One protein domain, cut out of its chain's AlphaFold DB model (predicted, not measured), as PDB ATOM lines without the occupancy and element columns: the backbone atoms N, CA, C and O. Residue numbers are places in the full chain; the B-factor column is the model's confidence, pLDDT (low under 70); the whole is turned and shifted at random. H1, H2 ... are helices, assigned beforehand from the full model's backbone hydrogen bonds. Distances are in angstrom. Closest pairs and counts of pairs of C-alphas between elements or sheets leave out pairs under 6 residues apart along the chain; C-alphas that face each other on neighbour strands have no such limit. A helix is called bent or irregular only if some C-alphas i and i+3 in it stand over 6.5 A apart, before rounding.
ATOM      1  N   PRO A 159     242.873 279.318 104.232       73.38
ATOM      2  CA  PRO A 159     242.773 280.559 104.996       73.38
ATOM      3  C   PRO A 159     242.925 280.357 106.513       73.38
ATOM      4  O   PRO A 159     243.388 281.283 107.184       73.38
ATOM      5  N   ARG A 160     242.608 279.171 107.057       74.69
ATOM      6  CA  ARG A 160     242.880 278.784 108.454       74.69
ATOM      7  C   ARG A 160     244.386 278.739 108.718       74.69
ATOM      8  O   ARG A 160     244.882 279.460 109.583       74.69
ATOM      9  N   ALA A 161     245.122 277.954 107.930       78.25
ATOM     10  CA  ALA A 161     246.574 277.809 108.049       78.25
ATOM     11  C   ALA A 161     247.302 279.152 107.856       78.25
ATOM     12  O   ALA A 161     248.213 279.482 108.618       78.25
ATOM     13  N   LYS A 162     246.846 279.972 106.899       81.94
ATOM     14  CA  LYS A 162     247.374 281.324 106.664       81.94
ATOM     15  C   LYS A 162     247.164 282.247 107.869       81.94
ATOM     16  O   LYS A 162     248.100 282.934 108.268       81.94
ATOM     17  N   ALA A 163     245.986 282.227 108.498       80.19
ATOM     18  CA  ALA A 163     245.717 283.018 109.701       80.19
ATOM     19  C   ALA A 163     246.593 282.593 110.897       80.19
ATOM     20  O   ALA A 163     247.125 283.450 111.607       80.19
ATOM     21  N   ILE A 164     246.802 281.287 111.089       83.19
ATOM     22  CA  ILE A 164     247.693 280.733 112.126       83.19
ATOM     23  C   ILE A 164     249.145 281.166 111.876       83.19
ATOM     24  O   ILE A 164     249.825 281.626 112.798       83.19
ATOM     25  N   GLN A 165     249.615 281.075 110.628       84.44
ATOM     26  CA  GLN A 165     250.948 281.535 110.237       84.44
ATOM     27  C   GLN A 165     251.110 283.041 110.483       84.44
ATOM     28  O   GLN A 165     252.086 283.447 111.115       84.44
ATOM     29  N   ASP A 166     250.139 283.867 110.079       84.88
ATOM     30  CA  ASP A 166     250.145 285.308 110.338       84.88
ATOM     31  C   ASP A 166     250.241 285.603 111.844       84.88
ATOM     32  O   ASP A 166     251.101 286.389 112.253       84.88
ATOM     33  N   ILE A 167     249.446 284.950 112.703       86.50
ATOM     34  CA  ILE A 167     249.535 285.123 114.168       86.50
ATOM     35  C   ILE A 167     250.943 284.766 114.679       86.50
ATOM     36  O   ILE A 167     251.552 285.565 115.399       86.50
ATOM     37  N   LYS A 168     251.514 283.637 114.240       86.62
ATOM     38  CA  LYS A 168     252.881 283.216 114.602       86.62
ATOM     39  C   LYS A 168     253.948 284.214 114.134       86.62
ATOM     40  O   LYS A 168     254.864 284.515 114.903       86.62
ATOM     41  N   THR A 169     253.831 284.816 112.943       89.19
ATOM     42  CA  THR A 169     254.773 285.881 112.530       89.19
ATOM     43  C   THR A 169     254.679 287.109 113.438       89.19
ATOM     44  O   THR A 169     255.714 287.665 113.815       89.19
ATOM     45  N   ASN A 170     253.473 287.502 113.871       89.62
ATOM     46  CA  ASN A 170     253.288 288.620 114.798       89.62
ATOM     47  C   ASN A 170     253.949 288.352 116.164       89.62
ATOM     48  O   ASN A 170     254.500 289.288 116.743       89.62
ATOM     49  N   PHE A 171     254.000 287.103 116.649       90.50
ATOM     50  CA  PHE A 171     254.773 286.762 117.855       90.50
ATOM     51  C   PHE A 171     256.267 287.078 117.689       90.50
ATOM     52  O   PHE A 171     256.845 287.720 118.562       90.50
ATOM     53  N   THR A 172     256.886 286.730 116.552       88.50
ATOM     54  CA  THR A 172     258.306 287.063 116.296       88.50
ATOM     55  C   THR A 172     258.549 288.577 116.244       88.50
ATOM     56  O   THR A 172     259.597 289.062 116.674       88.50
ATOM     57  N   LEU A 173     257.566 289.356 115.773       87.75
ATOM     58  CA  LEU A 173     257.627 290.819 115.800       87.75
ATOM     59  C   LEU A 173     257.508 291.370 117.227       87.75
ATOM     60  O   LEU A 173     258.159 292.368 117.524       87.75
ATOM     61  N   LEU A 174     256.744 290.728 118.117       88.06
ATOM     62  CA  LEU A 174     256.661 291.089 119.538       88.06
ATOM     63  C   LEU A 174     257.923 290.684 120.318       88.06
ATOM     64  O   LEU A 174     258.422 291.496 121.096       88.06
ATOM     65  N   GLU A 175     258.505 289.506 120.064       88.50
ATOM     66  CA  GLU A 175     259.821 289.128 120.616       88.50
ATOM     67  C   GLU A 175     260.888 290.169 120.231       88.50
ATOM     68  O   GLU A 175     261.622 290.661 121.092       88.50
ATOM     69  N   ARG A 176     260.922 290.592 118.958       85.06
ATOM     70  CA  ARG A 176     261.821 291.658 118.478       85.06
ATOM     71  C   ARG A 176     261.471 293.032 119.059       85.06
ATOM     72  O   ARG A 176     262.389 293.780 119.393       85.06
ATOM     73  N   ALA A 177     260.190 293.361 119.242       83.94
ATOM     74  CA  ALA A 177     259.758 294.605 119.887       83.94
ATOM     75  C   ALA A 177     260.281 294.717 121.326       83.94
ATOM     76  O   ALA A 177     260.737 295.786 121.725       83.94
ATOM     77  N   VAL A 178     260.252 293.616 122.086       84.88
ATOM     78  CA  VAL A 178     260.780 293.552 123.457       84.88
ATOM     79  C   VAL A 178     262.310 293.563 123.453       84.88
ATOM     80  O   VAL A 178     262.902 294.379 124.152       84.88
ATOM     81  N   ALA A 179     262.964 292.745 122.623       83.38
ATOM     82  CA  ALA A 179     264.428 292.688 122.544       83.38
ATOM     83  C   ALA A 179     265.069 294.030 122.131       83.38
ATOM     84  O   ALA A 179     266.116 294.411 122.657       83.38
ATOM     85  N   HIS A 180     264.429 294.771 121.220       79.88
ATOM     86  CA  HIS A 180     264.901 296.076 120.750       79.88
ATOM     87  C   HIS A 180     264.215 297.278 121.433       79.88
ATOM     88  O   HIS A 180     264.560 298.412 121.091       79.88
ATOM     89  N   PHE A 181     263.296 297.064 122.388       76.50
ATOM     90  CA  PHE A 181     262.433 298.087 123.018       76.50
ATOM     91  C   PHE A 181     261.888 299.138 122.024       76.50
ATOM     92  O   PHE A 181     261.850 300.332 122.327       76.50
ATOM     93  N   ASP A 182     261.497 298.705 120.823       75.00
ATOM     94  CA  ASP A 182     261.047 299.587 119.742       75.00
ATOM     95  C   ASP A 182     259.534 299.420 119.495       75.00
ATOM     96  O   ASP A 182     259.099 298.374 118.995       75.00
ATOM     97  N   PRO A 183     258.706 300.444 119.794       76.12
ATOM     98  CA  PRO A 183     257.264 300.375 119.589       76.12
ATOM     99  C   PRO A 183     256.861 300.291 118.109       76.12
ATOM    100  O   PRO A 183     255.708 299.970 117.829       76.12
ATOM    101  N   ARG A 184     257.755 300.540 117.137       80.69
ATOM    102  CA  ARG A 184     257.437 300.427 115.698       80.69
ATOM    103  C   ARG A 184     256.995 299.016 115.316       80.69
ATOM    104  O   ARG A 184     256.064 298.880 114.520       80.69
ATOM    105  N   PHE A 185     257.605 297.983 115.900       85.19
ATOM    106  CA  PHE A 185     257.212 296.587 115.683       85.19
ATOM    107  C   PHE A 185     255.821 296.307 116.268       85.19
ATOM    108  O   PHE A 185     254.947 295.819 115.552       85.19
ATOM    109  N   THR A 186     255.552 296.736 117.504       85.31
ATOM    110  CA  THR A 186     254.217 296.648 118.124       85.31
ATOM    111  C   THR A 186     253.162 297.413 117.315       85.31
ATOM    112  O   THR A 186     252.061 296.921 117.088       85.31
ATOM    113  N   LEU A 187     253.506 298.582 116.766       84.69
ATOM    114  CA  LEU A 187     252.649 299.369 115.871       84.69
ATOM    115  C   LEU A 187     252.494 298.763 114.461       84.69
ATOM    116  O   LEU A 187     251.610 299.205 113.722       84.69
ATOM    117  N   ARG A 188     253.321 297.790 114.055       85.88
ATOM    118  CA  ARG A 188     253.116 296.964 112.847       85.88
ATOM    119  C   ARG A 188     252.136 295.828 113.150       85.88
ATOM    120  O   ARG A 188     251.173 295.662 112.407       85.88
ATOM    121  N   VAL A 189     252.304 295.150 114.286       87.69
ATOM    122  CA  VAL A 189     251.370 294.129 114.800       87.69
ATOM    123  C   VAL A 189     249.967 294.718 115.030       87.69
ATOM    124  O   VAL A 189     248.961 294.156 114.614       87.69
ATOM    125  N   LEU A 190     249.862 295.933 115.575       86.00
ATOM    126  CA  LEU A 190     248.580 296.639 115.731       86.00
ATOM    127  C   LEU A 190     247.956 297.157 114.416       86.00
ATOM    128  O   LEU A 190     246.881 297.769 114.456       86.00
ATOM    129  N   ARG A 191     248.614 296.945 113.265       85.31
ATOM    130  CA  ARG A 191     248.079 297.204 111.916       85.31
ATOM    131  C   ARG A 191     247.656 295.915 111.202       85.31
ATOM    132  O   ARG A 191     246.589 295.922 110.592       85.31
ATOM    133  N   SER A 192     248.414 294.820 111.318       85.75
ATOM    134  CA  SER A 192     248.068 293.515 110.715       85.75
ATOM    135  C   SER A 192     246.705 292.990 111.187       85.75
ATOM    136  O   SER A 192     245.934 292.493 110.364       85.75
ATOM    137  N   ILE A 193     246.345 293.234 112.458       84.50
ATOM    138  CA  ILE A 193     245.016 292.954 113.046       84.50
ATOM    139  C   ILE A 193     243.855 293.331 112.110       84.50
ATOM    140  O   ILE A 193     242.895 292.577 111.993       84.50
ATOM    141  N   SER A 194     243.908 294.487 111.436       80.75
ATOM    142  CA  SER A 194     242.797 294.952 110.590       80.75
ATOM    143  C   SER A 194     242.597 294.132 109.311       80.75
ATOM    144  O   SER A 194     241.486 294.127 108.790       80.75
ATOM    145  N   SER A 195     243.632 293.432 108.834       81.12
ATOM    146  CA  SER A 195     243.519 292.443 107.752       81.12
ATOM    147  C   SER A 195     243.060 291.093 108.313       81.12
ATOM    148  O   SER A 195     242.048 290.539 107.886       81.12
ATOM    149  N   MET A 196     243.749 290.627 109.361       80.31
ATOM    150  CA  MET A 196     243.537 289.316 109.989       80.31
ATOM    151  C   MET A 196     242.114 289.131 110.530       80.31
ATOM    152  O   MET A 196     241.602 288.018 110.522       80.31
ATOM    153  N   ARG A 197     241.443 290.217 110.943       82.69
ATOM    154  CA  ARG A 197     240.085 290.229 111.519       82.69
ATOM    155  C   ARG A 197     239.037 289.421 110.742       82.69
ATOM    156  O   ARG A 197     238.108 288.919 111.358       82.69
ATOM    157  N   LYS A 198     239.166 289.291 109.417       80.19
ATOM    158  CA  LYS A 198     238.240 288.500 108.580       80.19
ATOM    159  C   LYS A 198     238.395 286.977 108.731       80.19
ATOM    160  O   LYS A 198     237.534 286.248 108.254       80.19
ATOM    161  N   HIS A 199     239.483 286.515 109.345       79.06
ATOM    162  CA  HIS A 199     239.917 285.114 109.377       79.06
ATOM    163  C   HIS A 199     240.123 284.578 110.809       79.06
ATOM    164  O   HIS A 199     240.677 283.499 110.992       79.06
ATOM    165  N   ILE A 200     239.697 285.330 111.833       80.81
ATOM    166  CA  ILE A 200     239.770 284.911 113.240       80.81
ATOM    167  C   ILE A 200     238.495 284.139 113.595       80.81
ATOM    168  O   ILE A 200     237.412 284.722 113.635       80.81
ATOM    169  N   THR A 201     238.635 282.849 113.892       81.75
ATOM    170  CA  THR A 201     237.572 281.977 114.419       81.75
ATOM    171  C   THR A 201     237.935 281.449 115.809       81.75
ATOM    172  O   THR A 201     239.087 281.564 116.240       81.75
ATOM    173  N   SER A 202     236.961 280.845 116.497       79.44
ATOM    174  CA  SER A 202     237.158 280.033 117.708       79.44
ATOM    175  C   SER A 202     238.334 279.074 117.557       79.44
ATOM    176  O   SER A 202     239.266 279.093 118.356       79.44
ATOM    177  N   ASP A 203     238.309 278.289 116.484       78.12
ATOM    178  CA  ASP A 203     239.200 277.160 116.267       78.12
ATOM    179  C   ASP A 203     240.637 277.623 116.016       78.12
ATOM    180  O   ASP A 203     241.566 277.055 116.573       78.12
ATOM    181  N   VAL A 204     240.820 278.688 115.220       83.12
ATOM    182  CA  VAL A 204     242.136 279.295 114.950       83.12
ATOM    183  C   VAL A 204     242.759 279.834 116.237       83.12
ATOM    184  O   VAL A 204     243.962 279.689 116.447       83.12
ATOM    185  N   LEU A 205     241.957 280.445 117.115       82.56
ATOM    186  CA  LEU A 205     242.445 280.917 118.409       82.56
ATOM    187  C   LEU A 205     242.746 279.749 119.356       82.56
ATOM    188  O   LEU A 205     243.797 279.757 119.988       82.56
ATOM    189  N   ALA A 206     241.877 278.738 119.436       81.00
ATOM    190  CA  ALA A 206     242.085 277.562 120.280       81.00
ATOM    191  C   ALA A 206     243.329 276.756 119.860       81.00
ATOM    192  O   ALA A 206     244.144 276.406 120.711       81.00
ATOM    193  N   GLU A 207     243.523 276.538 118.558       81.88
ATOM    194  CA  GLU A 207     244.691 275.863 117.977       81.88
ATOM    195  C   GLU A 207     245.988 276.613 118.315       81.88
ATOM    196  O   GLU A 207     246.890 276.039 118.925       81.88
ATOM    197  N   VAL A 208     246.038 277.929 118.067       82.88
ATOM    198  CA  VAL A 208     247.189 278.767 118.450       82.88
ATOM    199  C   VAL A 208     247.435 278.757 119.963       82.88
ATOM    200  O   VAL A 208     248.593 278.766 120.386       82.88
ATOM    201  N   LEU A 209     246.394 278.751 120.802       82.50
ATOM    202  CA  LEU A 209     246.540 278.704 122.263       82.50
ATOM    203  C   LEU A 209     247.116 277.367 122.747       82.50
ATOM    204  O   LEU A 209     247.982 277.371 123.621       82.50
ATOM    205  N   VAL A 210     246.685 276.247 122.166       80.56
ATOM    206  CA  VAL A 210     247.192 274.909 122.507       80.56
ATOM    207  C   VAL A 210     248.619 274.684 121.991       80.56
ATOM    208  O   VAL A 210     249.416 274.051 122.678       80.56
ATOM    209  N   GLU A 211     248.985 275.242 120.834       79.44
ATOM    210  CA  GLU A 211     250.369 275.216 120.339       79.44
ATOM    211  C   GLU A 211     251.325 276.105 121.152       79.44
ATOM    212  O   GLU A 211     252.511 275.792 121.264       79.44
ATOM    213  N   SER A 212     250.844 277.243 121.668       78.81
ATOM    214  CA  SER A 212     251.700 278.258 122.299       78.81
ATOM    215  C   SER A 212     251.841 278.126 123.814       78.81
ATOM    216  O   SER A 212     252.898 278.483 124.334       78.81
ATOM    217  N   TYR A 213     250.834 277.615 124.531       80.38
ATOM    218  CA  TYR A 213     250.862 277.505 125.993       80.38
ATOM    219  C   TYR A 213     251.002 276.056 126.482       80.38
ATOM    220  O   TYR A 213     250.336 275.158 125.968       80.38
ATOM    221  N   PRO A 214     251.773 275.806 127.560       76.94
ATOM    222  CA  PRO A 214     251.693 274.535 128.271       76.94
ATOM    223  C   PRO A 214     250.312 274.383 128.946       76.94
ATOM    224  O   PRO A 214     249.751 275.382 129.411       76.94
ATOM    225  N   PRO A 215     249.789 273.150 129.100       67.31
ATOM    226  CA  PRO A 215     248.447 272.896 129.646       67.31
ATOM    227  C   PRO A 215     248.271 273.302 131.123       67.31
ATOM    228  O   PRO A 215     247.157 273.308 131.634       67.31
ATOM    229  N   SER A 216     249.354 273.662 131.817       68.31
ATOM    230  CA  SER A 216     249.353 274.201 133.183       68.31
ATOM    231  C   SER A 216     249.248 275.735 133.261       68.31
ATOM    232  O   SER A 216     249.285 276.292 134.358       68.31
ATOM    233  N   SER A 217     249.147 276.444 132.129       75.88
ATOM    234  CA  SER A 217     249.116 277.912 132.092       75.88
ATOM    235  C   SER A 217     247.752 278.485 132.517       75.88
ATOM    236  O   SER A 217     246.777 278.328 131.776       75.88
ATOM    237  N   PRO A 218     247.658 279.269 133.613       77.25
ATOM    238  CA  PRO A 218     246.404 279.924 134.001       77.25
ATOM    239  C   PRO A 218     245.964 281.000 132.993       77.25
ATOM    240  O   PRO A 218     244.792 281.368 132.947       77.25
ATOM    241  N   THR A 219     246.882 281.505 132.156       76.94
ATOM    242  CA  THR A 219     246.540 282.380 131.025       76.94
ATOM    243  C   THR A 219     245.756 281.626 129.958       76.94
ATOM    244  O   THR A 219     244.783 282.162 129.436       76.94
ATOM    245  N   ALA A 220     246.158 280.392 129.645       75.25
ATOM    246  CA  ALA A 220     245.513 279.600 128.605       75.25
ATOM    247  C   ALA A 220     244.084 279.233 129.014       75.25
ATOM    248  O   ALA A 220     243.162 279.446 128.234       75.25
ATOM    249  N   SER A 221     243.877 278.805 130.266       78.25
ATOM    250  CA  SER A 221     242.538 278.556 130.817       78.25
ATOM    251  C   SER A 221     241.641 279.798 130.739       78.25
ATOM    252  O   SER A 221     240.520 279.702 130.253       78.25
ATOM    253  N   PHE A 222     242.147 280.975 131.131       82.75
ATOM    254  CA  PHE A 222     241.404 282.244 131.074       82.75
ATOM    255  C   PHE A 222     241.034 282.676 129.641       82.75
ATOM    256  O   PHE A 222     239.966 283.246 129.423       82.75
ATOM    257  N   LEU A 223     241.895 282.405 128.653       82.25
ATOM    258  CA  LEU A 223     241.614 282.712 127.246       82.25
ATOM    259  C   LEU A 223     240.664 281.684 126.604       82.25
ATOM    260  O   LEU A 223     239.770 282.080 125.862       82.25
ATOM    261  N   LEU A 224     240.796 280.393 126.926       80.88
ATOM    262  CA  LEU A 224     239.902 279.336 126.435       80.88
ATOM    263  C   LEU A 224     238.495 279.431 127.047       80.88
ATOM    264  O   LEU A 224     237.516 279.300 126.315       80.88
ATOM    265  N   GLU A 225     238.368 279.755 128.340       82.12
ATOM    266  CA  GLU A 225     237.076 280.067 128.982       82.12
ATOM    267  C   GLU A 225     236.366 281.231 128.268       82.12
ATOM    268  O   GLU A 225     235.157 281.184 128.038       82.12
ATOM    269  N   ALA A 226     237.122 282.256 127.858       77.56
ATOM    270  CA  ALA A 226     236.592 283.409 127.136       77.56
ATOM    271  C   ALA A 226     236.193 283.110 125.677       77.56
ATOM    272  O   ALA A 226     235.370 283.839 125.126       77.56
ATOM    273  N   ILE A 227     236.748 282.063 125.056       78.12
ATOM    274  CA  ILE A 227     236.376 281.590 123.709       78.12
ATOM    275  C   ILE A 227     235.215 280.579 123.770       78.12
ATOM    276  O   ILE A 227     234.429 280.499 122.829       78.12
ATOM    277  N   GLY A 228     235.080 279.849 124.884       71.56
ATOM    278  CA  GLY A 228     234.119 278.757 125.085       71.56
ATOM    279  C   GLY A 228     234.711 277.352 124.901       71.56
ATOM    280  O   GLY A 228     234.039 276.368 125.193       71.56
ATOM    281  N   GLU A 229     235.974 277.256 124.482       70.06
ATOM    282  CA  GLU A 229     236.669 276.017 124.104       70.06
ATOM    283  C   GLU A 229     237.487 275.422 125.264       70.06
ATOM    284  O   GLU A 229     238.700 275.214 125.183       70.06
ATOM    285  N   THR A 230     236.828 275.151 126.393       61.50
ATOM    286  CA  THR A 230     237.498 274.653 127.612       61.50
ATOM    287  C   THR A 230     238.126 273.262 127.455       61.50
ATOM    288  O   THR A 230     239.053 272.938 128.194       61.50
ATOM    289  N   GLY A 231     237.672 272.461 126.482       58.84
ATOM    290  CA  GLY A 231     238.189 271.120 126.176       58.84
ATOM    291  C   GLY A 231     239.311 271.062 125.127       58.84
ATOM    292  O   GLY A 231     239.768 269.968 124.796       58.84
ATOM    293  N   ALA A 232     239.778 272.197 124.588       61.66
ATOM    294  CA  ALA A 232     240.715 272.219 123.453       61.66
ATOM    295  C   ALA A 232     242.019 271.427 123.697       61.66
ATOM    296  O   ALA A 232     242.487 270.713 122.810       61.66
ATOM    297  N   PHE A 233     242.577 271.491 124.915       61.66
ATOM    298  CA  PHE A 233     243.765 270.713 125.288       61.66
ATOM    299  C   PHE A 233     243.516 269.196 125.287       61.66
ATOM    300  O   PHE A 233     244.399 268.438 124.890       61.66
ATOM    301  N   GLU A 234     242.328 268.735 125.689       56.88
ATOM    302  CA  GLU A 234     241.981 267.307 125.679       56.88
ATOM    303  C   GLU A 234     241.770 266.802 124.244       56.88
ATOM    304  O   GLU A 234     242.262 265.731 123.885       56.88
ATOM    305  N   SER A 235     241.126 267.613 123.398       57.03
ATOM    306  CA  SER A 235     240.920 267.327 121.972       57.03
ATOM    307  C   SER A 235     242.247 267.188 121.207       57.03
ATOM    308  O   SER A 235     242.458 266.217 120.478       57.03
ATOM    309  N   ALA A 236     243.206 268.090 121.441       56.00
ATOM    310  CA  ALA A 236     244.534 268.002 120.832       56.00
ATOM    311  C   ALA A 236     245.337 266.777 121.315       56.00
ATOM    312  O   ALA A 236     246.001 266.116 120.515       56.00
ATOM    313  N   LEU A 257     256.038 285.846 126.719       83.75
ATOM    314  CA  LEU A 257     256.098 287.283 126.975       83.75
ATOM    315  C   LEU A 257     254.696 287.846 127.307       83.75
ATOM    316  O   LEU A 257     253.764 287.613 126.537       83.75
ATOM    317  N   PRO A 258     254.532 288.666 128.367       84.38
ATOM    318  CA  PRO A 258     253.270 289.355 128.681       84.38
ATOM    319  C   PRO A 258     252.706 290.214 127.536       84.38
ATOM    320  O   PRO A 258     251.507 290.490 127.465       84.38
ATOM    321  N   GLU A 259     253.568 290.647 126.622       87.94
ATOM    322  CA  GLU A 259     253.213 291.330 125.384       87.94
ATOM    323  C   GLU A 259     252.444 290.411 124.407       87.94
ATOM    324  O   GLU A 259     251.523 290.876 123.736       87.94
ATOM    325  N   ILE A 260     252.755 289.107 124.373       88.50
ATOM    326  CA  ILE A 260     252.039 288.083 123.588       88.50
ATOM    327  C   ILE A 260     250.696 287.747 124.251       88.50
ATOM    328  O   ILE A 260     249.673 287.808 123.570       88.50
ATOM    329  N   ASP A 261     250.670 287.520 125.574       87.62
ATOM    330  CA  ASP A 261     249.430 287.362 126.364       87.62
ATOM    331  C   ASP A 261     248.422 288.484 126.053       87.62
ATOM    332  O   ASP A 261     247.232 288.254 125.827       87.62
ATOM    333  N   THR A 262     248.911 289.727 126.035       89.38
ATOM    334  CA  THR A 262     248.082 290.923 125.842       89.38
ATOM    335  C   THR A 262     247.647 291.085 124.386       89.38
ATOM    336  O   THR A 262     246.515 291.492 124.134       89.38
ATOM    337  N   TYR A 263     248.491 290.720 123.417       91.00
ATOM    338  CA  TYR A 263     248.110 290.684 122.003       91.00
ATOM    339  C   TYR A 263     247.013 289.642 121.729       91.00
ATOM    340  O   TYR A 263     245.997 289.984 121.124       91.00
ATOM    341  N   LEU A 264     247.154 288.415 122.242       89.44
ATOM    342  CA  LEU A 264     246.122 287.376 122.139       89.44
ATOM    343  C   LEU A 264     244.826 287.794 122.845       89.44
ATOM    344  O   LEU A 264     243.741 287.636 122.288       89.44
ATOM    345  N   SER A 265     244.930 288.444 124.008       90.00
ATOM    346  CA  SER A 265     243.773 289.027 124.699       90.00
ATOM    347  C   SER A 265     243.043 290.080 123.847       90.00
ATOM    348  O   SER A 265     241.815 290.130 123.868       90.00
ATOM    349  N   ILE A 266     243.760 290.889 123.054       90.75
ATOM    350  CA  ILE A 266     243.152 291.839 122.101       90.75
ATOM    351  C   ILE A 266     242.453 291.098 120.947       90.75
ATOM    352  O   ILE A 266     241.383 291.533 120.523       90.75
ATOM    353  N   LEU A 267     242.994 289.975 120.454       90.25
ATOM    354  CA  LEU A 267     242.305 289.162 119.439       90.25
ATOM    355  C   LEU A 267     240.995 288.565 119.988       90.25
ATOM    356  O   LEU A 267     239.973 288.638 119.311       90.25
ATOM    357  N   VAL A 268     240.989 288.085 121.238       89.31
ATOM    358  CA  VAL A 268     239.770 287.615 121.929       89.31
ATOM    359  C   VAL A 268     238.765 288.757 122.151       89.31
ATOM    360  O   VAL A 268     237.572 288.573 121.910       89.31
ATOM    361  N   GLN A 269     239.216 289.967 122.516       90.50
ATOM    362  CA  GLN A 269     238.341 291.153 122.571       90.50
ATOM    363  C   GLN A 269     237.701 291.475 121.210       90.50
ATOM    364  O   GLN A 269     236.555 291.916 121.166       90.50
ATOM    365  N   ILE A 270     238.414 291.271 120.099       89.94
ATOM    366  CA  ILE A 270     237.885 291.508 118.749       89.94
ATOM    367  C   ILE A 270     236.863 290.428 118.372       89.94
ATOM    368  O   ILE A 270     235.752 290.774 117.976       89.94
ATOM    369  N   TYR A 271     237.194 289.152 118.579       89.12
ATOM    370  CA  TYR A 271     236.306 288.009 118.344       89.12
ATOM    371  C   TYR A 271     234.968 288.144 119.094       89.12
ATOM    372  O   TYR A 271     233.902 288.137 118.478       89.12
ATOM    373  N   LEU A 272     235.008 288.394 120.410       88.56
ATOM    374  CA  LEU A 272     233.804 288.584 121.231       88.56
ATOM    375  C   LEU A 272     232.978 289.814 120.819       88.56
ATOM    376  O   LEU A 272     231.762 289.836 121.012       88.56
ATOM    377  N   TYR A 273     233.616 290.842 120.254       88.31
ATOM    378  CA  TYR A 273     232.927 292.025 119.745       88.31
ATOM    379  C   TYR A 273     232.229 291.758 118.401       88.31
ATOM    380  O   TYR A 273     231.083 292.168 118.221       88.31
ATOM    381  N   ASP A 274     232.873 291.045 117.473       87.75
ATOM    382  CA  ASP A 274     232.286 290.717 116.165       87.75
ATOM    383  C   ASP A 274     231.166 289.667 116.263       87.75
ATOM    384  O   ASP A 274     230.128 289.826 115.614       87.75
ATOM    385  N   ASN A 275     231.288 288.697 117.179       85.88
ATOM    386  CA  ASN A 275     230.197 287.789 117.565       85.88
ATOM    387  C   ASN A 275     229.075 288.481 118.371       85.88
ATOM    388  O   ASN A 275     228.034 287.878 118.625       85.88
ATOM    389  N   LYS A 276     229.252 289.757 118.754       85.81
ATOM    390  CA  LYS A 276     228.309 290.573 119.551       85.81
ATOM    391  C   LYS A 276     228.049 290.037 120.966       85.81
ATOM    392  O   LYS A 276     227.046 290.387 121.591       85.81
ATOM    393  N   GLU A 277     228.978 289.270 121.532       87.00
ATOM    394  CA  GLU A 277     228.908 288.719 122.893       87.00
ATOM    395  C   GLU A 277     229.298 289.752 123.968       87.00
ATOM    396  O   GLU A 277     230.108 289.516 124.868       87.00
ATOM    397  N   ILE A 278     228.686 290.935 123.880       85.00
ATOM    398  CA  ILE A 278     229.064 292.167 124.585       85.00
ATOM    399  C   ILE A 278     229.194 291.966 126.104       85.00
ATOM    400  O   ILE A 278     230.125 292.483 126.718       85.00
ATOM    401  N   GLN A 279     228.299 291.185 126.719       86.62
ATOM    402  CA  GLN A 279     228.304 290.933 128.168       86.62
ATOM    403  C   GLN A 279     229.471 290.038 128.626       86.62
ATOM    404  O   GLN A 279     230.019 290.252 129.708       86.62
ATOM    405  N   ARG A 280     229.883 289.057 127.809       85.62
ATOM    406  CA  ARG A 280     231.082 288.236 128.060       85.62
ATOM    407  C   ARG A 280     232.340 289.071 127.821       85.62
ATOM    408  O   ARG A 280     233.186 289.158 128.710       85.62
ATOM    409  N   GLY A 281     232.397 289.792 126.699       87.12
ATOM    410  CA  GLY A 281     233.494 290.705 126.359       87.12
ATOM    411  C   GLY A 281     233.745 291.801 127.402       87.12
ATOM    412  O   GLY A 281     234.899 292.093 127.717       87.12
ATOM    413  N   ALA A 282     232.696 292.360 128.012       86.81
ATOM    414  CA  ALA A 282     232.810 293.350 129.086       86.81
ATOM    415  C   ALA A 282     233.366 292.768 130.398       86.81
ATOM    416  O   ALA A 282     234.226 293.395 131.025       86.81
ATOM    417  N   LYS A 283     232.926 291.564 130.800       89.38
ATOM    418  CA  LYS A 283     233.485 290.843 131.961       89.38
ATOM    419  C   LYS A 283     234.964 290.527 131.739       89.38
ATOM    420  O   LYS A 283     235.800 290.989 132.511       89.38
ATOM    421  N   PHE A 284     235.281 289.860 130.628       90.44
ATOM    422  CA  PHE A 284     236.646 289.529 130.213       90.44
ATOM    423  C   PHE A 284     237.560 290.764 130.196       90.44
ATOM    424  O   PHE A 284     238.621 290.766 130.815       90.44
ATOM    425  N   SER A 285     237.111 291.860 129.575       89.88
ATOM    426  CA  SER A 285     237.875 293.114 129.500       89.88
ATOM    427  C   SER A 285     238.085 293.793 130.860       89.88
ATOM    428  O   SER A 285     239.034 294.559 131.011       89.88
ATOM    429  N   THR A 286     237.230 293.525 131.853       90.19
ATOM    430  CA  THR A 286     237.396 294.044 133.220       90.19
ATOM    431  C   THR A 286     238.506 293.282 133.944       90.19
ATOM    432  O   THR A 286     239.475 293.902 134.383       90.19
ATOM    433  N   SER A 287     238.442 291.946 133.961       88.75
ATOM    434  CA  SER A 287     239.500 291.081 134.515       88.75
ATOM    435  C   SER A 287     240.848 291.290 133.815       88.75
ATOM    436  O   SER A 287     241.896 291.331 134.460       88.75
ATOM    437  N   LEU A 288     240.829 291.510 132.496       88.88
ATOM    438  CA  LEU A 288     242.015 291.842 131.709       88.88
ATOM    439  C   LEU A 288     242.662 293.160 132.158       88.88
ATOM    440  O   LEU A 288     243.882 293.220 132.249       88.88
ATOM    441  N   ILE A 289     241.887 294.202 132.488       89.12
ATOM    442  CA  ILE A 289     242.429 295.472 133.012       89.12
ATOM    443  C   ILE A 289     243.000 295.311 134.426       89.12
ATOM    444  O   ILE A 289     243.992 295.958 134.763       89.12
ATOM    445  N   GLU A 290     242.418 294.449 135.257       87.31
ATOM    446  CA  GLU A 290     242.961 294.145 136.586       87.31
ATOM    447  C   GLU A 290     244.306 293.414 136.484       87.31
ATOM    448  O   GLU A 290     245.271 293.830 137.128       87.31
ATOM    449  N   ARG A 291     244.425 292.436 135.576       86.25
ATOM    450  CA  ARG A 291     245.702 291.794 135.216       86.25
ATOM    451  C   ARG A 291     246.697 292.776 134.580       86.25
ATOM    452  O   ARG A 291     247.874 292.766 134.921       86.25
ATOM    453  N   LEU A 292     246.245 293.675 133.707       86.88
ATOM    454  CA  LEU A 292     247.091 294.693 133.066       86.88
ATOM    455  C   LEU A 292     247.727 295.651 134.090       86.88
ATOM    456  O   LEU A 292     248.838 296.132 133.884       86.88
ATOM    457  N   ARG A 293     247.046 295.920 135.213       84.00
ATOM    458  CA  ARG A 293     247.543 296.798 136.289       84.00
ATOM    459  C   ARG A 293     248.672 296.193 137.120       84.00
ATOM    460  O   ARG A 293     249.428 296.964 137.707       84.00
ATOM    461  N   THR A 294     248.804 294.867 137.188       85.44
ATOM    462  CA  THR A 294     249.929 294.223 137.892       85.44
ATOM    463  C   THR A 294     251.187 294.148 137.018       85.44
ATOM    464  O   THR A 294     252.301 294.122 137.541       85.44
ATOM    465  N   ILE A 295     251.039 294.187 135.688       82.81
ATOM    466  CA  ILE A 295     252.136 294.051 134.718       82.81
ATOM    467  C   ILE A 295     252.737 295.429 134.384       82.81
ATOM    468  O   ILE A 295     252.361 296.106 133.427       82.81
ATOM    469  N   ASN A 296     253.724 295.858 135.172       75.31
ATOM    470  CA  ASN A 296     254.363 297.167 135.014       75.31
ATOM    471  C   ASN A 296     255.536 297.155 134.005       75.31
ATOM    472  O   ASN A 296     256.698 297.279 134.391       75.31
ATOM    473  N   ARG A 297     255.241 297.013 132.703       82.56
ATOM    474  CA  ARG A 297     256.219 297.139 131.597       82.56
ATOM    475  C   ARG A 297     255.877 298.304 130.663       82.56
ATOM    476  O   ARG A 297     254.704 298.607 130.491       82.56
ATOM    477  N   ARG A 298     256.899 298.918 130.044       81.94
ATOM    478  CA  ARG A 298     256.779 300.054 129.094       81.94
ATOM    479  C   ARG A 298     256.590 299.624 127.630       81.94
ATOM    480  O   ARG A 298     255.984 300.330 126.836       81.94
ATOM    481  N   THR A 299     257.084 298.440 127.277       84.50
ATOM    482  CA  THR A 299     256.807 297.732 126.009       84.50
ATOM    483  C   THR A 299     255.311 297.492 125.785       84.50
ATOM    484  O   THR A 299     254.853 297.415 124.645       84.50
ATOM    485  N   LEU A 300     254.551 297.413 126.880       86.31
ATOM    486  CA  LEU A 300     253.127 297.110 126.915       86.31
ATOM    487  C   LEU A 300     252.227 298.312 126.583       86.31
ATOM    488  O   LEU A 300     251.083 298.114 126.189       86.31
ATOM    489  N   ASP A 301     252.723 299.544 126.713       87.81
ATOM    490  CA  ASP A 301     251.923 300.782 126.769       87.81
ATOM    491  C   ASP A 301     251.042 300.984 125.518       87.81
ATOM    492  O   ASP A 301     249.847 301.280 125.606       87.81
ATOM    493  N   SER A 302     251.587 300.690 124.334       87.88
ATOM    494  CA  SER A 302     250.841 300.759 123.066       87.88
ATOM    495  C   SER A 302     249.788 299.645 122.890       87.88
ATOM    496  O   SER A 302     248.787 299.853 122.197       87.88
ATOM    497  N   LEU A 303     249.958 298.486 123.544       90.44
ATOM    498  CA  LEU A 303     248.950 297.415 123.615       90.44
ATOM    499  C   LEU A 303     247.879 297.746 124.667       90.44
ATOM    500  O   LEU A 303     246.686 297.627 124.390       90.44
ATOM    501  N   ALA A 304     248.289 298.246 125.837       90.50
ATOM    502  CA  ALA A 304     247.410 298.707 126.910       90.50
ATOM    503  C   ALA A 304     246.407 299.758 126.407       90.50
ATOM    504  O   ALA A 304     245.201 299.634 126.638       90.50
ATOM    505  N   ALA A 305     246.873 300.732 125.620       90.88
ATOM    506  CA  ALA A 305     246.025 301.711 124.946       90.88
ATOM    507  C   ALA A 305     244.906 301.069 124.092       90.88
ATOM    508  O   ALA A 305     243.781 301.576 124.056       90.88
ATOM    509  N   ARG A 306     245.165 299.929 123.431       91.69
ATOM    510  CA  ARG A 306     244.146 299.189 122.663       91.69
ATOM    511  C   ARG A 306     243.192 298.396 123.552       91.69
ATOM    512  O   ARG A 306     241.993 298.423 123.277       91.69
ATOM    513  N   VAL A 307     243.675 297.783 124.633       92.38
ATOM    514  CA  VAL A 307     242.821 297.107 125.628       92.38
ATOM    515  C   VAL A 307     241.792 298.079 126.218       92.38
ATOM    516  O   VAL A 307     240.599 297.769 126.244       92.38
ATOM    517  N   TYR A 308     242.215 299.289 126.608       92.81
ATOM    518  CA  TYR A 308     241.303 300.328 127.112       92.81
ATOM    519  C   TYR A 308     240.292 300.812 126.059       92.81
ATOM    520  O   TYR A 308     239.152 301.124 126.409       92.81
ATOM    521  N   PHE A 309     240.670 300.846 124.774       92.94
ATOM    522  CA  PHE A 309     239.751 301.185 123.682       92.94
ATOM    523  C   PHE A 309     238.623 300.153 123.537       92.94
ATOM    524  O   PHE A 309     237.453 300.543 123.542       92.94
ATOM    525  N   TYR A 310     238.941 298.855 123.470       90.81
ATOM    526  CA  TYR A 310     237.918 297.804 123.371       90.81
ATOM    527  C   TYR A 310     237.071 297.689 124.645       90.81
ATOM    528  O   TYR A 310     235.855 297.539 124.551       90.81
ATOM    529  N   TYR A 311     237.669 297.875 125.827       91.25
ATOM    530  CA  TYR A 311     236.936 297.964 127.094       91.25
ATOM    531  C   TYR A 311     235.849 299.051 127.064       91.25
ATOM    532  O   TYR A 311     234.682 298.757 127.314       91.25
ATOM    533  N   SER A 312     236.189 300.289 126.685       91.06
ATOM    534  CA  SER A 312     235.188 301.362 126.568       91.06
ATOM    535  C   SER A 312     234.123 301.049 125.512       91.06
ATOM    536  O   SER A 312     232.957 301.384 125.703       91.06
ATOM    537  N   LEU A 313     234.506 300.394 124.410       90.31
ATOM    538  CA  LEU A 313     233.605 300.062 123.308       90.31
ATOM    539  C   LEU A 313     232.552 299.005 123.691       90.31
ATOM    540  O   LEU A 313     231.398 299.140 123.293       90.31
ATOM    541  N   PHE A 314     232.909 298.002 124.504       89.25
ATOM    542  CA  PHE A 314     231.938 297.040 125.042       89.25
ATOM    543  C   PHE A 314     230.905 297.718 125.953       89.25
ATOM    544  O   PHE A 314     229.702 297.534 125.772       89.25
ATOM    545  N   PHE A 315     231.352 298.540 126.908       87.12
ATOM    546  CA  PHE A 315     230.449 299.190 127.867       87.12
ATOM    547  C   PHE A 315     229.520 300.232 127.221       87.12
ATOM    548  O   PHE A 315     228.431 300.468 127.731       87.12
ATOM    549  N   GLU A 316     229.892 300.815 126.078       86.00
ATOM    550  CA  GLU A 316     229.006 301.679 125.281       86.00
ATOM    551  C   GLU A 316     227.831 300.939 124.621       86.00
ATOM    552  O   GLU A 316     226.832 301.579 124.286       86.00
ATOM    553  N   GLN A 317     227.940 299.622 124.414       83.88
ATOM    554  CA  GLN A 317     226.903 298.795 123.781       83.88
ATOM    555  C   GLN A 317     226.015 298.049 124.787       83.88
ATOM    556  O   GLN A 317     225.008 297.458 124.397       83.88
ATOM    557  N   ILE A 318     226.355 298.080 126.077       84.50
ATOM    558  CA  ILE A 318     225.517 297.511 127.134       84.50
ATOM    559  C   ILE A 318     224.288 298.402 127.354       84.50
ATOM    560  O   ILE A 318     224.401 299.609 127.561       84.50
ATOM    561  N   ALA A 319     223.101 297.792 127.353       72.06
ATOM    562  CA  ALA A 319     221.872 298.464 127.756       72.06
ATOM    563  C   ALA A 319     221.849 298.716 129.287       72.06
ATOM    564  O   ALA A 319     222.283 297.842 130.042       72.06
ATOM    565  N   PRO A 320     221.311 299.855 129.769       74.75
ATOM    566  CA  PRO A 320     220.657 300.909 128.998       74.75
ATOM    567  C   PRO A 320     221.664 301.833 128.296       74.75
ATOM    568  O   PRO A 320     222.674 302.240 128.866       74.75
ATOM    569  N   LEU A 321     221.359 302.180 127.045       74.06
ATOM    570  CA  LEU A 321     222.234 302.985 126.192       74.06
ATOM    571  C   LEU A 321     222.362 304.442 126.701       74.06
ATOM    572  O   LEU A 321     221.428 304.980 127.316       74.06
ATOM    573  N   PRO A 322     223.483 305.132 126.411       69.75
ATOM    574  CA  PRO A 322     223.551 306.587 126.539       69.75
ATOM    575  C   PRO A 322     222.495 307.252 125.627       69.75
ATOM    576  O   PRO A 322     222.228 306.740 124.538       69.75
ATOM    577  N   PRO A 323     221.882 308.383 126.030       65.81
ATOM    578  CA  PRO A 323     222.337 309.309 127.071       65.81
ATOM    579  C   PRO A 323     221.750 309.069 128.474       65.81
ATOM    580  O   PRO A 323     221.805 309.971 129.307       65.81
ATOM    581  N   SER A 324     221.168 307.897 128.760       71.12
ATOM    582  CA  SER A 324     220.570 307.641 130.079       71.12
ATOM    583  C   SER A 324     221.607 307.744 131.222       71.12
ATOM    584  O   SER A 324     222.721 307.235 131.089       71.12
ATOM    585  N   PRO A 325     221.279 308.375 132.371       65.81
ATOM    586  CA  PRO A 325     222.218 308.506 133.492       65.81
ATOM    587  C   PRO A 325     222.478 307.172 134.210       65.81
ATOM    588  O   PRO A 325     223.484 307.035 134.897       65.81
ATOM    589  N   ALA A 326     221.599 306.183 134.019       67.50
ATOM    590  CA  ALA A 326     221.762 304.810 134.498       67.50
ATOM    591  C   ALA A 326     222.633 303.932 133.571       67.50
ATOM    592  O   ALA A 326     222.794 302.741 133.838       67.50
ATOM    593  N   ALA A 327     223.181 304.480 132.479       76.25
ATOM    594  CA  ALA A 327     224.022 303.725 131.556       76.25
ATOM    595  C   ALA A 327     225.300 303.218 132.243       76.25
ATOM    596  O   ALA A 327     225.999 303.966 132.938       76.25
ATOM    597  N   THR A 328     225.651 301.953 131.998       75.75
ATOM    598  CA  THR A 328     226.815 301.283 132.609       75.75
ATOM    599  C   THR A 328     228.145 301.944 132.248       75.75
ATOM    600  O   THR A 328     229.097 301.860 133.017       75.75
ATOM    601  N   VAL A 329     228.203 302.709 131.152       79.31
ATOM    602  CA  VAL A 329     229.344 303.574 130.809       79.31
ATOM    603  C   VAL A 329     229.682 304.602 131.906       79.31
ATOM    604  O   VAL A 329     230.778 305.153 131.906       79.31
ATOM    605  N   THR A 330     228.806 304.875 132.875       83.25
ATOM    606  CA  THR A 330     229.160 305.711 134.037       83.25
ATOM    607  C   THR A 330     230.163 305.036 134.981       83.25
ATOM    608  O   THR A 330     231.007 305.732 135.550       83.25
ATOM    609  N   THR A 331     230.142 303.705 135.121       85.44
ATOM    610  CA  THR A 331     230.990 302.982 136.091       85.44
ATOM    611  C   THR A 331     232.455 302.946 135.658       85.44
ATOM    612  O   THR A 331     233.345 303.138 136.491       85.44
ATOM    613  N   ILE A 332     232.721 302.821 134.350       88.38
ATOM    614  CA  ILE A 332     234.085 302.749 133.792       88.38
ATOM    615  C   ILE A 332     234.913 304.025 134.018       88.38
ATOM    616  O   ILE A 332     236.137 303.993 133.884       88.38
ATOM    617  N   ARG A 333     234.283 305.141 134.422       90.06
ATOM    618  CA  ARG A 333     234.971 306.394 134.785       90.06
ATOM    619  C   ARG A 333     236.019 306.182 135.870       90.06
ATOM    620  O   ARG A 333     237.123 306.697 135.733       90.06
ATOM    621  N   GLN A 334     235.702 305.425 136.922       91.00
ATOM    622  CA  GLN A 334     236.632 305.205 138.034       91.00
ATOM    623  C   GLN A 334     237.860 304.377 137.590       91.00
ATOM    624  O   GLN A 334     238.987 304.845 137.785       91.00
ATOM    625  N   PRO A 335     237.704 303.228 136.894       90.19
ATOM    626  CA  PRO A 335     238.824 302.526 136.273       90.19
ATOM    627  C   PRO A 335     239.679 303.365 135.317       90.19
ATOM    628  O   PRO A 335     240.907 303.257 135.373       90.19
ATOM    629  N   LEU A 336     239.058 304.201 134.475       92.06
ATOM    630  CA  LEU A 336     239.754 305.049 133.501       92.06
ATOM    631  C   LEU A 336     240.485 306.229 134.161       92.06
ATOM    632  O   LEU A 336     241.626 306.500 133.802       92.06
ATOM    633  N   LEU A 337     239.903 306.904 135.156       92.94
ATOM    634  CA  LEU A 337     240.582 307.980 135.895       92.94
ATOM    635  C   LEU A 337     241.775 307.448 136.704       92.94
ATOM    636  O   LEU A 337     242.833 308.080 136.736       92.94
ATOM    637  N   ALA A 338     241.649 306.253 137.292       91.69
ATOM    638  CA  ALA A 338     242.770 305.566 137.929       91.69
ATOM    639  C   ALA A 338     243.889 305.234 136.921       91.69
ATOM    640  O   ALA A 338     245.061 305.470 137.216       91.69
ATOM    641  N   ALA A 339     243.536 304.750 135.722       90.44
ATOM    642  CA  ALA A 339     244.493 304.489 134.647       90.44
ATOM    643  C   ALA A 339     245.174 305.776 134.144       90.44
ATOM    644  O   ALA A 339     246.395 305.793 134.005       90.44
ATOM    645  N   LEU A 340     244.423 306.868 133.949       92.44
ATOM    646  CA  LEU A 340     244.953 308.171 133.532       92.44
ATOM    647  C   LEU A 340     245.984 308.704 134.534       92.44
ATOM    648  O   LEU A 340     247.076 309.102 134.133       92.44
ATOM    649  N   ARG A 341     245.673 308.657 135.837       92.62
ATOM    650  CA  ARG A 341     246.601 309.073 136.902       92.62
ATOM    651  C   ARG A 341     247.906 308.275 136.848       92.62
ATOM    652  O   ARG A 341     248.983 308.862 136.916       92.62
ATOM    653  N   THR A 342     247.821 306.954 136.691       90.38
ATOM    654  CA  THR A 342     249.000 306.081 136.583       90.38
ATOM    655  C   THR A 342     249.796 306.341 135.300       90.38
ATOM    656  O   THR A 342     251.021 306.411 135.362       90.38
ATOM    657  N   ALA A 343     249.132 306.554 134.158       90.56
ATOM    658  CA  ALA A 343     249.783 306.861 132.883       90.56
ATOM    659  C   ALA A 343     250.543 308.198 132.927       90.56
ATOM    660  O   ALA A 343     251.708 308.251 132.538       90.56
ATOM    661  N   VAL A 344     249.936 309.252 133.489       90.75
ATOM    662  CA  VAL A 344     250.583 310.564 133.678       90.75
ATOM    663  C   VAL A 344     251.814 310.453 134.585       90.75
ATOM    664  O   VAL A 344     252.870 310.983 134.242       90.75
ATOM    665  N   LEU A 345     251.724 309.715 135.699       90.19
ATOM    666  CA  LEU A 345     252.868 309.475 136.594       90.19
ATOM    667  C   LEU A 345     253.984 308.656 135.921       90.19
ATOM    668  O   LEU A 345     255.162 308.943 136.128       90.19
ATOM    669  N   ARG A 346     253.631 307.676 135.080       87.44
ATOM    670  CA  ARG A 346     254.576 306.869 134.286       87.44
ATOM    671  C   ARG A 346     255.126 307.579 133.039       87.44
ATOM    672  O   ARG A 346     256.067 307.066 132.438       87.44
ATOM    673  N   LYS A 347     254.565 308.730 132.648       88.25
ATOM    674  CA  LYS A 347     254.796 309.407 131.353       88.25
ATOM    675  C   LYS A 347     254.467 308.522 130.133       88.25
ATOM    676  O   LYS A 347     255.120 308.619 129.094       88.25
ATOM    677  N   ASP A 348     253.452 307.668 130.263       88.94
ATOM    678  CA  ASP A 348     252.894 306.866 129.168       88.94
ATOM    679  C   ASP A 348     251.978 307.742 128.296       88.94
ATOM    680  O   ASP A 348     250.856 308.078 128.679       88.94
ATOM    681  N   VAL A 349     252.479 308.105 127.115       90.31
ATOM    682  CA  VAL A 349     251.795 308.961 126.134       90.31
ATOM    683  C   VAL A 349     250.600 308.266 125.477       90.31
ATOM    684  O   VAL A 349     249.569 308.910 125.271       90.31
ATOM    685  N   ASP A 350     250.712 306.978 125.147       89.56
ATOM    686  CA  ASP A 350     249.708 306.263 124.352       89.56
ATOM    687  C   ASP A 350     248.472 305.928 125.194       89.56
ATOM    688  O   ASP A 350     247.339 306.166 124.752       89.56
ATOM    689  N   THR A 351     248.660 305.465 126.434       90.81
ATOM    690  CA  THR A 351     247.550 305.269 127.376       90.81
ATOM    691  C   THR A 351     246.966 306.610 127.812       90.81
ATOM    692  O   THR A 351     245.743 306.744 127.797       90.81
ATOM    693  N   GLN A 352     247.779 307.630 128.129       93.12
ATOM    694  CA  GLN A 352     247.271 308.959 128.516       93.12
ATOM    695  C   GLN A 352     246.384 309.564 127.420       93.12
ATOM    696  O   GLN A 352     245.252 309.970 127.696       93.12
ATOM    697  N   ALA A 353     246.866 309.602 126.172       93.94
ATOM    698  CA  ALA A 353     246.105 310.126 125.041       93.94
ATOM    699  C   ALA A 353     244.814 309.331 124.814       93.94
ATOM    700  O   ALA A 353     243.736 309.912 124.669       93.94
ATOM    701  N   THR A 354     244.905 307.999 124.822       93.38
ATOM    702  CA  THR A 354     243.756 307.132 124.546       93.38
ATOM    703  C   THR A 354     242.699 307.243 125.640       93.38
ATOM    704  O   THR A 354     241.557 307.589 125.340       93.38
ATOM    705  N   VAL A 355     243.070 307.059 126.909       93.56
ATOM    706  CA  VAL A 355     242.151 307.153 128.054       93.56
ATOM    707  C   VAL A 355     241.488 308.530 128.126       93.56
ATOM    708  O   VAL A 355     240.282 308.601 128.359       93.56
ATOM    709  N   MET A 356     242.209 309.623 127.844       93.88
ATOM    710  CA  MET A 356     241.599 310.956 127.838       93.88
ATOM    711  C   MET A 356     240.585 311.142 126.695       93.88
ATOM    712  O   MET A 356     239.521 311.714 126.929       93.88
ATOM    713  N   THR A 357     240.826 310.601 125.490       94.44
ATOM    714  CA  THR A 357     239.799 310.623 124.423       94.44
ATOM    715  C   THR A 357     238.552 309.808 124.778       94.44
ATOM    716  O   THR A 357     237.442 310.237 124.463       94.44
ATOM    717  N   LEU A 358     238.707 308.676 125.475       93.62
ATOM    718  CA  LEU A 358     237.589 307.837 125.925       93.62
ATOM    719  C   LEU A 358     236.772 308.527 127.028       93.62
ATOM    720  O   LEU A 358     235.544 308.541 126.963       93.62
ATOM    721  N   LEU A 359     237.433 309.176 127.992       93.31
ATOM    722  CA  LEU A 359     236.765 309.977 129.023       93.31
ATOM    723  C   LEU A 359     235.965 311.138 128.413       93.31
ATOM    724  O   LEU A 359     234.793 311.304 128.746       93.31
ATOM    725  N   LEU A 360     236.528 311.901 127.468       93.25
ATOM    726  CA  LEU A 360     235.782 312.977 126.797       93.25
ATOM    727  C   LEU A 360     234.578 312.452 126.004       93.25
ATOM    728  O   LEU A 360     233.494 313.036 126.078       93.25
ATOM    729  N   ARG A 361     234.725 311.318 125.309       92.44
ATOM    730  CA  ARG A 361     233.615 310.640 124.623       92.44
ATOM    731  C   ARG A 361     232.499 310.235 125.596       92.44
ATOM    732  O   ARG A 361     231.327 310.381 125.261       92.44
ATOM    733  N   ASN A 362     232.862 309.786 126.796       91.44
ATOM    734  CA  ASN A 362     231.951 309.373 127.865       91.44
ATOM    735  C   ASN A 362     231.184 310.544 128.511       91.44
ATOM    736  O   ASN A 362     229.976 310.458 128.748       91.44
ATOM    737  N   TYR A 363     231.860 311.665 128.774       90.81
ATOM    738  CA  TYR A 363     231.188 312.874 129.256       90.81
ATOM    739  C   TYR A 363     230.266 313.467 128.177       90.81
ATOM    740  O   TYR A 363     229.154 313.885 128.497       90.81
ATOM    741  N   LEU A 364     230.660 313.416 126.898       89.44
ATOM    742  CA  LEU A 364     229.810 313.818 125.770       89.44
ATOM    743  C   LEU A 364     228.585 312.909 125.582       89.44
ATOM    744  O   LEU A 364     227.487 313.424 125.386       89.44
ATOM    745  N   SER A 365     228.730 311.580 125.659       86.62
ATOM    746  CA  SER A 365     227.603 310.646 125.476       86.62
ATOM    747  C   SER A 365     226.559 310.730 126.594       86.62
ATOM    748  O   SER A 365     225.395 310.417 126.370       86.62
ATOM    749  N   THR A 366     226.954 311.214 127.773       86.75
ATOM    750  CA  THR A 366     226.083 311.439 128.939       86.75
ATOM    751  C   THR A 366     225.754 312.921 129.174       86.75
ATOM    752  O   THR A 366     225.208 313.263 130.218       86.75
ATOM    753  N   SER A 367     226.083 313.820 128.237       86.75
ATOM    754  CA  SER A 367     225.837 315.278 128.314       86.75
ATOM    755  C   SER A 367     226.455 316.028 129.515       86.75
ATOM    756  O   SER A 367     226.065 317.154 129.813       86.75
ATOM    757  N   HIS A 368     227.460 315.463 130.189       89.62
ATOM    758  CA  HIS A 368     228.138 316.059 131.353       89.62
ATOM    759  C   HIS A 368     229.237 317.065 130.935       89.62
ATOM    760  O   HIS A 368     230.414 316.912 131.270       89.62
ATOM    761  N   ILE A 369     228.864 318.101 130.177       90.81
ATOM    762  CA  ILE A 369     229.809 319.018 129.504       90.81
ATOM    763  C   ILE A 369     230.716 319.781 130.487       90.81
ATOM    764  O   ILE A 369     231.911 319.914 130.235       90.81
ATOM    765  N   SER A 370     230.192 320.223 131.634       91.19
ATOM    766  CA  SER A 370     230.976 320.938 132.657       91.19
ATOM    767  C   SER A 370     232.086 320.081 133.277       91.19
ATOM    768  O   SER A 370     233.180 320.577 133.530       91.19
ATOM    769  N   GLN A 371     231.844 318.781 133.470       91.06
ATOM    770  CA  GLN A 371     232.862 317.841 133.956       91.06
ATOM    771  C   GLN A 371     233.929 317.557 132.889       91.06
ATOM    772  O   GLN A 371     235.095 317.370 133.231       91.06
ATOM    773  N   ALA A 372     233.556 317.575 131.605       92.44
ATOM    774  CA  ALA A 372     234.509 317.447 130.503       92.44
ATOM    775  C   ALA A 372     235.463 318.651 130.426       92.44
ATOM    776  O   ALA A 372     236.665 318.460 130.253       92.44
ATOM    777  N   ASP A 373     234.954 319.875 130.596       92.31
ATOM    778  CA  ASP A 373     235.783 321.088 130.562       92.31
ATOM    779  C   ASP A 373     236.747 321.164 131.759       92.31
ATOM    780  O   ASP A 373     237.928 321.460 131.591       92.31
ATOM    781  N   LEU A 374     236.296 320.766 132.957       92.94
ATOM    782  CA  LEU A 374     237.172 320.602 134.125       92.94
ATOM    783  C   LEU A 374     238.260 319.533 133.906       92.94
ATOM    784  O   LEU A 374     239.391 319.701 134.361       92.94
ATOM    785  N   LEU A 375     237.966 318.445 133.185       92.44
ATOM    786  CA  LEU A 375     238.997 317.470 132.811       92.44
ATOM    787  C   LEU A 375     240.052 318.113 131.893       92.44
ATOM    788  O   LEU A 375     241.244 317.883 132.093       92.44
ATOM    789  N   ILE A 376     239.624 318.927 130.922       92.12
ATOM    790  CA  ILE A 376     240.489 319.601 129.940       92.12
ATOM    791  C   ILE A 376     241.350 320.692 130.592       92.12
ATOM    792  O   ILE A 376     242.537 320.789 130.285       92.12
ATOM    793  N   SER A 377     240.797 321.498 131.502       91.38
ATOM    794  CA  SER A 377     241.542 322.584 132.155       91.38
ATOM    795  C   SER A 377     242.652 322.069 133.079       91.38
ATOM    796  O   SER A 377     243.721 322.679 133.158       91.38
ATOM    797  N   HIS A 378     242.438 320.924 133.736       88.12
ATOM    798  CA  HIS A 378     243.417 320.320 134.642       88.12
ATOM    799  C   HIS A 378     244.409 319.349 133.969       88.12
ATOM    800  O   HIS A 378     245.477 319.113 134.536       88.12
ATOM    801  N   ASN A 379     244.119 318.796 132.780       88.56
ATOM    802  CA  ASN A 379     244.966 317.781 132.132       88.56
ATOM    803  C   ASN A 379     245.475 318.228 130.754       88.56
ATOM    804  O   ASN A 379     244.709 318.404 129.810       88.56
ATOM    805  N   ARG A 380     246.801 318.314 130.594       87.75
ATOM    806  CA  ARG A 380     247.429 318.597 129.291       87.75
ATOM    807  C   ARG A 380     247.450 317.342 128.411       87.75
ATOM    808  O   ARG A 380     247.899 316.286 128.853       87.75
ATOM    809  N   PHE A 381     247.011 317.464 127.158       91.44
ATOM    810  CA  PHE A 381     247.117 316.390 126.164       91.44
ATOM    811  C   PHE A 381     248.565 316.271 125.638       91.44
ATOM    812  O   PHE A 381     249.172 317.299 125.321       91.44
TER     813      PHE A 381
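AT A GLANCE: This is residues 159 to 236 and 257 to 381 of the 1079 residues of the protein "PCI domain-containing protein" of Aspergillus arachidicola (UniProt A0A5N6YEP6). A bundle of seven helices, H1, H2, H3, H4, H6, H7 and H8, continues at H8 in a narrower end, where H10 packs beside H8, H9 folds back on H10, and H11 comes last. Most of the helices are side by side and run back and forth across the long axis, with H6 in the middle of the bundle between H4, H7 and H8, and the short H5 on H3 at the end far from H11. The printed part has 203 residues, with eleven named helices, H1 to H11 in order along the chain, and no named strand; its class is all helix. It is compact, with a radius of gyration of the C-alphas of 17.6 A and spans of 55 by 40 by 30 A.

IN THESE COORDINATES: H1, residues 159 to 179, is the longest helix by residues; it begins at C-alpha 159 at (242.773, 280.559, 104.996) and is 30.4 A from first to last C-alpha. H2, residues 183 to 199, is 25.3 A long and has a kink of 35 degrees near residue 193; it is irregular, but only just, with C-alphas 195 and 198 at 6.6 A. H3 is residues 202 to 212, H4 residues 218 to 227 and H5 residues 232 to 236. After the cut come H6, residues 258 to 274 and 24.5 A, H7, residues 278 to 294 and 24.8 A, and H8, residues 301 to 317 and 25.3 A. H6 begins at C-alpha 258 at (253.270, 289.355, 128.681). H9 is residues 333 to 346, 19.6 A, and H10 is residues 349 to 365, 24.3 A. H11, residues 369 to 378, ends at C-alpha 378 at (243.417, 320.320, 134.642).

HOW THE PARTS SIT: H1 and H2 form a helical hairpin and touch at a shallow tilt of 12 degrees, with the closest C-alphas, those of Ala 177 and Phe 185, 5.3 A apart. H1 touches H3 with residues 160 to 164 alone, at a steep tilt of 45 degrees; the closest C-alphas are those of Ile 164 and Val 204, 6.4 A. H3 and H4 are a hairpin, with C-alphas 202 and 227 the closest at 6.2 A. H5 touches H3, C-alphas 233 and 210 being closest at 6.1 A. H6 and H8 are the hubs, touching four helices each. H6 touches H4, the same way at a shallow tilt of 13 degrees, closest at C-alphas 268 and 227, 7.1 A. H6 and H7 are a hairpin, closest at Leu 272 and Gly 281, with C-alphas 5.6 A apart. H7 and H8 are another, at a shallow tilt of 30 degrees, with C-alphas 285 and 311 at 5.5 A. H6 touches H8, with C-alphas 266 and 307 closest at 6.3 A. H8 and H10 touch, running the same way at a shallow tilt of 14 degrees, and the C-alphas of Ala 305 and Thr 351 are closest at 4.6 A. H9 and H10 are a hairpin, closest at C-alphas 343 and 352, 5.5 A. H10 touches H11 with residues 359 to 364 alone, in a hairpin whose closest C-alphas, 363 and 372, are 5.8 A apart. H1 and H11 are apart. Every O i to N i+4 pair is within hydrogen-bond range in H1, H3, H4, H5, H6, H9, H10 and H11; in H2 it is 7 of 13, in H7 12 of 13 and in H8 11 of 13.

THE WHOLE: The two C-alphas farthest apart, those of Ser 235 and Ser 377, are 56.2 A apart. Residues 237 to 256 are not printed, and C-alphas 236 and 257 are 23.3 A apart across the cut. Of the links that are printed whole, that from H8 to H9, residues 318 to 332, is long. The mean pLDDT of the printed part is 84.4; residues 215 to 216, 230 to 236, 322 to 323 and 325 to 326 are under 70.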